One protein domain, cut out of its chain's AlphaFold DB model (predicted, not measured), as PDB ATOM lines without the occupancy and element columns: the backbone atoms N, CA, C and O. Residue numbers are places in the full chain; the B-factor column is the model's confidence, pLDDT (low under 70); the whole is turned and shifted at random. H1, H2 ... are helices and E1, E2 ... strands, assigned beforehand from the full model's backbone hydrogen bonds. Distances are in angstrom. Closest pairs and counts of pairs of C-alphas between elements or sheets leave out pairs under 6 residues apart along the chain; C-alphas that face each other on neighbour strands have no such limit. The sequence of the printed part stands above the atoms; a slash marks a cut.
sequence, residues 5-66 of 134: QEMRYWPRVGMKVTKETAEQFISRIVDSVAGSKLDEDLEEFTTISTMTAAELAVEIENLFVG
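AT A GLANCE: This is residues 5 to 66 of the 134 residues of an uncharacterized protein of Euryarchaeota archaeon (UniProt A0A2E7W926). The long helices H1 and H2 lie side by side and run opposite ways; from one end of this pair the slender hairpin E3 and E4 reaches away as an arm, which makes much of the length. A smaller hairpin, E1 and E2, lies near the other end of the pair, beside H2. The printed part has 62 residues, with two named helices and four named strands in the order E1, E2, H1, E3, E4, H2; both two-stranded sheets, E3 - E4 and E1 - E2, are antiparallel, and the class is mixed, helices and strands. The whole is loose, with a radius of gyration of the C-alphas of 14.7 A and spans of 49 by 20 by 20 A.

IN THESE COORDINATES: E3 is residues 36 to 39, 9.2 A long, and E4 is residues 44 to 47, 9.7 A long. H1 is residues 19 to 31, 18.9 A long, and H2 is residues 53 to 65, 18.2 A long. E1 is residues 8 to 10 and E2 is residues 15 to 17. C-alpha 8 is at (209.586, 232.307, 258.670), C-alpha 39 at (229.741, 221.445, 230.413) and C-alpha 65 at (211.045, 223.054, 263.530).

HOW THE PARTS SIT: In the hairpin E3 and E4, N 37 and O 46 are within hydrogen-bond range at 2.9 A. E3 is apart from H2, and E4 is apart from H1. H1 and H2 touch at a shallow tilt of 22 degrees, opposite ways; their closest C-alphas, of Ile 26 and Ala 53, are 6.2 A apart. In H2 every O i to N i+4 pair is within hydrogen-bond range; in H1, 7 of 9 are. The closest C-alphas of E1 and H2, of Arg 8 and Leu 63, are 7.0 A apart. In the hairpin E1 and E2, N 8 and O 17 are 2.8 A apart.

THE WHOLE: The C-alphas farthest apart, of Gln 5 and Glu 43, are 49.5 A apart. The printed part has no cut, and its five links are tight. The mean pLDDT of the printed part is 80.6; residue 5, residues 32 to 35 and residues 49 to 50 are under 70.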
ATOM      1  N   GLN A   5     204.436 235.331 264.272       58.72
ATOM      2  CA  GLN A   5     205.004 234.076 264.781       58.72
ATOM      3  C   GLN A   5     204.852 232.871 263.829       58.72
ATOM      4  O   GLN A   5     205.602 231.904 263.941       58.72
ATOM      5  N   GLU A   6     203.903 232.905 262.886       73.44
ATOM      6  CA  GLU A   6     203.653 231.814 261.927       73.44
ATOM      7  C   GLU A   6     204.435 231.965 260.612       73.44
ATOM      8  O   GLU A   6     204.370 231.089 259.746       73.44
ATOM      9  N   MET A   7     205.156 233.075 260.435       82.31
ATOM     10  CA  MET A   7     205.919 233.368 259.223       82.31
ATOM     11  C   MET A   7     207.419 233.223 259.480       82.31
ATOM     12  O   MET A   7     207.946 233.805 260.423       82.31
ATOM     13  N   ARG A   8     208.127 232.489 258.619       82.94
ATOM     14  CA  ARG A   8     209.586 232.307 258.670       82.94
ATOM     15  C   ARG A   8     210.224 232.868 257.405       82.94
ATOM     16  O   ARG A   8     209.670 232.699 256.320       82.94
ATOM     17  N   TYR A   9     211.365 233.543 257.526       84.00
ATOM     18  CA  TYR A   9     212.126 233.988 256.356       84.00
ATOM     19  C   TYR A   9     212.750 232.777 255.665       84.00
ATOM     20  O   TYR A   9     213.513 232.048 256.287       84.00
ATOM     21  N   TRP A  10     212.419 232.557 254.393       86.81
ATOM     22  CA  TRP A  10     212.982 231.462 253.614       86.81
ATOM     23  C   TRP A  10     214.027 232.009 252.626       86.81
ATOM     24  O   TRP A  10     213.642 232.618 251.622       86.81
ATOM     25  N   PRO A  11     215.341 231.792 252.866       82.19
ATOM     26  CA  PRO A  11     216.407 232.400 252.063       82.19
ATOM     27  C   PRO A  11     216.322 232.088 250.571       82.19
ATOM     28  O   PRO A  11     216.612 232.944 249.743       82.19
ATOM     29  N   ARG A  12     215.860 230.884 250.214       83.62
ATOM     30  CA  ARG A  12     215.737 230.442 248.819       83.62
ATOM     31  C   ARG A  12     214.807 231.320 247.987       83.62
ATOM     32  O   ARG A  12     215.065 231.531 246.807       83.62
ATOM     33  N   VAL A  13     213.716 231.787 248.587       82.25
ATOM     34  CA  VAL A  13     212.710 232.627 247.916       82.25
ATOM     35  C   VAL A  13     212.862 234.105 248.268       82.25
ATOM     36  O   VAL A  13     212.185 234.944 247.682       82.25
ATOM     37  N   GLY A  14     213.735 234.431 249.223       79.94
ATOM     38  CA  GLY A  14     214.041 235.803 249.612       79.94
ATOM     39  C   GLY A  14     212.923 236.516 250.379       79.94
ATOM     40  O   GLY A  14     212.905 237.743 250.411       79.94
ATOM     41  N   MET A  15     211.966 235.793 250.975       81.50
ATOM     42  CA  MET A  15     210.815 236.401 251.658       81.50
ATOM     43  C   MET A  15     210.324 235.600 252.871       81.50
ATOM     44  O   MET A  15     210.580 234.401 252.995       81.50
ATOM     45  N   LYS A  16     209.580 236.269 253.764       83.38
ATOM     46  CA  LYS A  16     208.845 235.616 254.858       83.38
ATOM     47  C   LYS A  16     207.657 234.831 254.290       83.38
ATOM     48  O   LYS A  16     206.860 235.368 253.523       83.38
ATOM     49  N   VAL A  17     207.542 233.566 254.679       85.31
ATOM     50  CA  VAL A  17     206.504 232.633 254.226       85.31
ATOM     51  C   VAL A  17     205.859 231.930 255.416       85.31
ATOM     52  O   VAL A  17     206.511 231.677 256.425       85.31
ATOM     53  N   THR A  18     204.576 231.588 255.301       89.12
ATOM     54  CA  THR A  18     203.951 230.574 256.166       89.12
ATOM     55  C   THR A  18     204.281 229.178 255.642       89.12
ATOM     56  O   THR A  18     204.639 229.037 254.471       89.12
ATOM     57  N   LYS A  19     204.111 228.134 256.465       87.94
ATOM     58  CA  LYS A  19     204.352 226.746 256.032       87.94
ATOM     59  C   LYS A  19     203.533 226.380 254.787       87.94
ATOM     60  O   LYS A  19     204.090 225.901 253.808       87.94
ATOM     61  N   GLU A  20     202.246 226.720 254.785       86.69
ATOM     62  CA  GLU A  20     201.350 226.520 253.636       86.69
ATOM     63  C   GLU A  20     201.840 227.260 252.378       86.69
ATOM     64  O   GLU A  20     201.840 226.713 251.277       86.69
ATOM     65  N   THR A  21     202.299 228.506 252.531       85.44
ATOM     66  CA  THR A  21     202.817 229.294 251.403       85.44
ATOM     67  C   THR A  21     204.117 228.692 250.866       85.44
ATOM     68  O   THR A  21     204.320 228.645 249.654       85.44
ATOM     69  N   ALA A  22     204.988 228.204 251.752       88.06
ATOM     70  CA  ALA A  22     206.230 227.544 251.380       88.06
ATOM     71  C   ALA A  22     205.971 226.253 250.587       88.06
ATOM     72  O   ALA A  22     206.567 226.052 249.531       88.06
ATOM     73  N   GLU A  23     205.015 225.431 251.025       88.38
ATOM     74  CA  GLU A  23     204.581 224.221 250.314       88.38
ATOM     75  C   GLU A  23     204.056 224.534 248.900       88.38
ATOM     76  O   GLU A  23     204.377 223.825 247.945       88.38
ATOM     77  N   GLN A  24     203.325 225.641 248.720       85.75
ATOM     78  CA  GLN A  24     202.885 226.096 247.391       85.75
ATOM     79  C   GLN A  24     204.035 226.585 246.497       85.75
ATOM     80  O   GLN A  24     203.926 226.548 245.271       85.75
ATOM     81  N   PHE A  25     205.131 227.073 247.075       84.94
ATOM     82  CA  PHE A  25     206.321 227.448 246.313       84.94
ATOM     83  C   PHE A  25     207.122 226.228 245.859       84.94
ATOM     84  O   PHE A  25     207.695 226.278 244.772       84.94
ATOM     85  N   ILE A  26     207.118 225.126 246.621       86.38
ATOM     86  CA  ILE A  26     207.801 223.882 246.230       86.38
ATOM     87  C   ILE A  26     207.311 223.404 244.864       86.38
ATOM     88  O   ILE A  26     208.135 223.130 243.995       86.38
ATOM     89  N   SER A  27     205.993 223.355 244.637       80.31
ATOM     90  CA  SER A  27     205.452 222.924 243.340       80.31
ATOM     91  C   SER A  27     205.929 223.822 242.198       80.31
ATOM     92  O   SER A  27     206.382 223.321 241.178       80.31
ATOM     93  N   ARG A  28     205.949 225.145 242.397       81.69
ATOM     94  CA  ARG A  28     206.440 226.100 241.389       81.69
ATOM     95  C   ARG A  28     207.933 225.956 241.098       81.69
ATOM     96  O   ARG A  28     208.334 226.126 239.953       81.69
ATOM     97  N   ILE A  29     208.746 225.684 242.117       80.25
ATOM     98  CA  ILE A  29     210.199 225.509 241.972       80.25
ATOM     99  C   ILE A  29     210.501 224.201 241.237       80.25
ATOM    100  O   ILE A  29     211.344 224.180 240.345       80.25
ATOM    101  N   VAL A  30     209.793 223.125 241.574       79.88
ATOM    102  CA  VAL A  30     209.983 221.809 240.949       79.88
ATOM    103  C   VAL A  30     209.473 221.793 239.508       79.88
ATOM    104  O   VAL A  30     210.121 221.209 238.645       79.88
ATOM    105  N   ASP A  31     208.359 222.476 239.229       71.69
ATOM    106  CA  ASP A  31     207.815 222.611 237.873       71.69
ATOM    107  C   ASP A  31     208.620 223.596 237.008       71.69
ATOM    108  O   ASP A  31     208.474 223.619 235.781       71.69
ATOM    109  N   SER A  32     209.474 224.426 237.619       68.25
ATOM    110  CA  SER A  32     210.368 225.297 236.865       68.25
ATOM    111  C   SER A  32     211.467 224.460 236.215       68.25
ATOM    112  O   SER A  32     212.207 223.734 236.875       68.25
ATOM    113  N   VAL A  33     211.562 224.549 234.887       60.41
ATOM    114  CA  VAL A  33     212.624 223.891 234.129       60.41
ATOM    115  C   VAL A  33     213.946 224.499 234.577       60.41
ATOM    116  O   VAL A  33     214.247 225.652 234.261       60.41
ATOM    117  N   ALA A  34     214.725 223.727 235.326       65.94
ATOM    118  CA  ALA A  34     216.097 224.075 235.625       65.94
ATOM    119  C   ALA A  34     216.832 224.294 234.298       65.94
ATOM    120  O   ALA A  34     216.788 223.436 233.414       65.94
ATOM    121  N   GLY A  35     217.445 225.465 234.121       67.56
ATOM    122  CA  GLY A  35     218.188 225.766 232.900       67.56
ATOM    123  C   GLY A  35     219.269 224.716 232.621       67.56
ATOM    124  O   GLY A  35     219.701 223.988 233.515       67.56
ATOM    125  N   SER A  36     219.732 224.645 231.378       78.19
ATOM    126  CA  SER A  36     220.895 223.823 231.032       78.19
ATOM    127  C   SER A  36     222.153 224.683 231.011       78.19
ATOM    128  O   SER A  36     222.119 225.821 230.537       78.19
ATOM    129  N   LYS A  37     223.269 224.141 231.499       81.62
ATOM    130  CA  LYS A  37     224.599 224.750 231.375       81.62
ATOM    131  C   LYS A  37     225.435 223.912 230.405       81.62
ATOM    132  O   LYS A  37     225.297 222.695 230.374       81.62
ATOM    133  N   LEU A  38     226.276 224.566 229.601       82.19
ATOM    134  CA  LEU A  38     227.285 223.870 228.801       82.19
ATOM    135  C   LEU A  38     228.396 223.378 229.736       82.19
ATOM    136  O   LEU A  38     229.018 224.182 230.437       82.19
ATOM    137  N   ASP A  39     228.599 222.070 229.766       80.19
ATOM    138  CA  ASP A  39     229.741 221.445 230.413       80.19
ATOM    139  C   ASP A  39     230.922 221.494 229.434       80.19
ATOM    140  O   ASP A  39     230.891 220.860 228.380       80.19
ATOM    141  N   GLU A  40     231.922 222.325 229.736       82.81
ATOM    142  CA  GLU A  40     233.063 222.575 228.843       82.81
ATOM    143  C   GLU A  40     233.988 221.357 228.709       82.81
ATOM    144  O   GLU A  40     234.685 221.241 227.702       82.81
ATOM    145  N   ASP A  41     233.960 220.431 229.673       82.94
ATOM    146  CA  ASP A  41     234.778 219.216 229.650       82.94
ATOM    147  C   ASP A  41     234.116 218.095 228.831       82.94
ATOM    148  O   ASP A  41     234.803 217.236 228.272       82.94
ATOM    149  N   LEU A  42     232.780 218.096 228.758       81.19
ATOM    150  CA  LEU A  42     231.986 217.095 228.037       81.19
ATOM    151  C   LEU A  42     231.427 217.595 226.696       81.19
ATOM    152  O   LEU A  42     230.871 216.797 225.949       81.19
ATOM    153  N   GLU A  43     231.561 218.889 226.392       81.00
ATOM    154  CA  GLU A  43     230.970 219.562 225.221       81.00
ATOM    155  C   GLU A  43     229.439 219.368 225.097       81.00
ATOM    156  O   GLU A  43     228.859 219.475 224.014       81.00
ATOM    157  N   GLU A  44     228.753 219.113 226.215       81.06
ATOM    158  CA  GLU A  44     227.323 218.792 226.261       81.06
ATOM    159  C   GLU A  44     226.543 219.742 227.180       81.06
ATOM    160  O   GLU A  44     227.045 220.256 228.179       81.06
ATOM    161  N   PHE A  45     225.268 219.974 226.851       78.56
ATOM    162  CA  PHE A  45     224.361 220.724 227.718       78.56
ATOM    163  C   PHE A  45     223.822 219.813 228.819       78.56
ATOM    164  O   PHE A  45     222.937 218.992 228.576       78.56
ATOM    165  N   THR A  46     224.315 219.995 230.039       74.25
ATOM    166  CA  THR A  46     223.822 219.283 231.216       74.25
ATOM    167  C   THR A  46     222.707 220.088 231.879       74.25
ATOM    168  O   THR A  46     222.766 221.316 232.003       74.25
ATOM    169  N   THR A  47     221.630 219.407 232.270       72.75
ATOM    170  CA  THR A  47     220.553 220.036 233.038       72.75
ATOM    171  C   THR A  47     221.077 220.363 234.428       72.75
ATOM    172  O   THR A  47     221.637 219.493 235.100       72.75
ATOM    173  N   ILE A  48     220.882 221.598 234.886       70.56
ATOM    174  CA  ILE A  48     221.168 221.948 236.275       70.56
ATOM    175  C   ILE A  48     220.220 221.113 237.139       70.56
ATOM    176  O   ILE A  48     219.005 221.211 237.008       70.56
ATOM    177  N   SER A  49     220.752 220.245 237.996       60.16
ATOM    178  CA  SER A  49     219.904 219.477 238.904       60.16
ATOM    179  C   SER A  49     219.318 220.438 239.940       60.16
ATOM    180  O   SER A  49     220.044 221.002 240.759       60.16
ATOM    181  N   THR A  50     218.011 220.681 239.870       66.12
ATOM    182  CA  THR A  50     217.276 221.329 240.957       66.12
ATOM    183  C   THR A  50     217.003 220.317 242.061       66.12
ATOM    184  O   THR A  50     216.840 219.123 241.803       66.12
ATOM    185  N   MET A  51     216.954 220.801 243.305       73.81
ATOM    186  CA  MET A  51     216.523 219.981 244.435       73.81
ATOM    187  C   MET A  51     215.130 219.416 244.169       73.81
ATOM    188  O   MET A  51     214.238 220.098 243.656       73.81
ATOM    189  N   THR A  52     214.950 218.159 244.535       83.56
ATOM    190  CA  THR A  52     213.680 217.455 244.428       83.56
ATOM    191  C   THR A  52     212.650 218.031 245.401       83.56
ATOM    192  O   THR A  52     212.984 218.628 246.426       83.56
ATOM    193  N   ALA A  53     211.365 217.790 245.125       84.00
ATOM    194  CA  ALA A  53     210.276 218.177 246.025       84.00
ATOM    195  C   ALA A  53     210.474 217.640 247.457       84.00
ATOM    196  O   ALA A  53     210.145 218.322 248.424       84.00
ATOM    197  N   ALA A  54     211.031 216.430 247.587       85.31
ATOM    198  CA  ALA A  54     211.303 215.802 248.875       85.31
ATOM    199  C   ALA A  54     212.388 216.550 249.663       85.31
ATOM    200  O   ALA A  54     212.239 216.762 250.863       85.31
ATOM    201  N   GLU A  55     213.450 216.993 248.994       86.38
ATOM    202  CA  GLU A  55     214.516 217.763 249.636       86.38
ATOM    203  C   GLU A  55     214.036 219.155 250.063       86.38
ATOM    204  O   GLU A  55     214.334 219.597 251.171       86.38
ATOM    205  N   LEU A  56     213.228 219.816 249.227       87.50
ATOM    206  CA  LEU A  56     212.617 221.101 249.575       87.50
ATOM    207  C   LEU A  56     211.621 220.965 250.736       87.50
ATOM    208  O   LEU A  56     211.543 221.851 251.581       87.50
ATOM    209  N   ALA A  57     210.886 219.853 250.825       87.94
ATOM    210  CA  ALA A  57     209.989 219.596 251.951       87.94
ATOM    211  C   ALA A  57     210.760 219.473 253.274       87.94
ATOM    212  O   ALA A  57     210.355 220.070 254.269       87.94
ATOM    213  N   VAL A  58     211.902 218.776 253.273       89.44
ATOM    214  CA  VAL A  58     212.788 218.680 254.447       89.44
ATOM    215  C   VAL A  58     213.364 220.048 254.821       89.44
ATOM    216  O   VAL A  58     213.439 220.382 256.002       89.44
ATOM    217  N   GLU A  59     213.737 220.871 253.837       87.44
ATOM    218  CA  GLU A  59     214.191 222.250 254.065       87.44
ATOM    219  C   GLU A  59     213.116 223.089 254.776       87.44
ATOM    220  O   GLU A  59     213.414 223.760 255.766       87.44
ATOM    221  N   ILE A  60     211.859 222.996 254.331       89.31
ATOM    222  CA  ILE A  60     210.732 223.675 254.980       89.31
ATOM    223  C   ILE A  60     210.456 223.108 256.370       89.31
ATOM    224  O   ILE A  60     210.226 223.875 257.300       89.31
ATOM    225  N   GLU A  61     210.503 221.794 256.567       89.00
ATOM    226  CA  GLU A  61     210.342 221.230 257.908       89.00
ATOM    227  C   GLU A  61     211.399 221.772 258.871       89.00
ATOM    228  O   GLU A  61     211.046 222.274 259.937       89.00
ATOM    229  N   ASN A  62     212.668 221.787 258.467       87.25
ATOM    230  CA  ASN A  62     213.747 222.350 259.277       87.25
ATOM    231  C   ASN A  62     213.537 223.845 259.570       87.25
ATOM    232  O   ASN A  62     213.761 224.282 260.700       87.25
ATOM    233  N   LEU A  63     213.043 224.612 258.591       85.06
ATOM    234  CA  LEU A  63     212.753 226.042 258.738       85.06
ATOM    235  C   LEU A  63     211.710 226.332 259.835       85.06
ATOM    236  O   LEU A  63     211.796 227.355 260.518       85.06
ATOM    237  N   PHE A  64     210.726 225.444 260.007       86.62
ATOM    238  CA  PHE A  64     209.632 225.617 260.972       86.62
ATOM    239  C   PHE A  64     209.807 224.817 262.274       86.62
ATOM    240  O   PHE A  64     209.116 225.117 263.248       86.62
ATOM    241  N   VAL A  65     210.709 223.831 262.318       85.94
ATOM    242  CA  VAL A  65     211.045 223.054 263.530       85.94
ATOM    243  C   VAL A  65     212.005 223.814 264.454       85.94
ATOM    244  O   VAL A  65     211.938 223.639 265.669       85.94
ATOM    245  N   GLY A  66     212.885 224.659 263.905       72.75
ATOM    246  CA  GLY A  66     213.826 225.462 264.694       72.75
ATOM    247  C   GLY A  66     213.157 226.542 265.557       72.75
ATOM    248  O   GLY A  66     211.996 226.911 265.339       72.75
TER     249      GLY A  66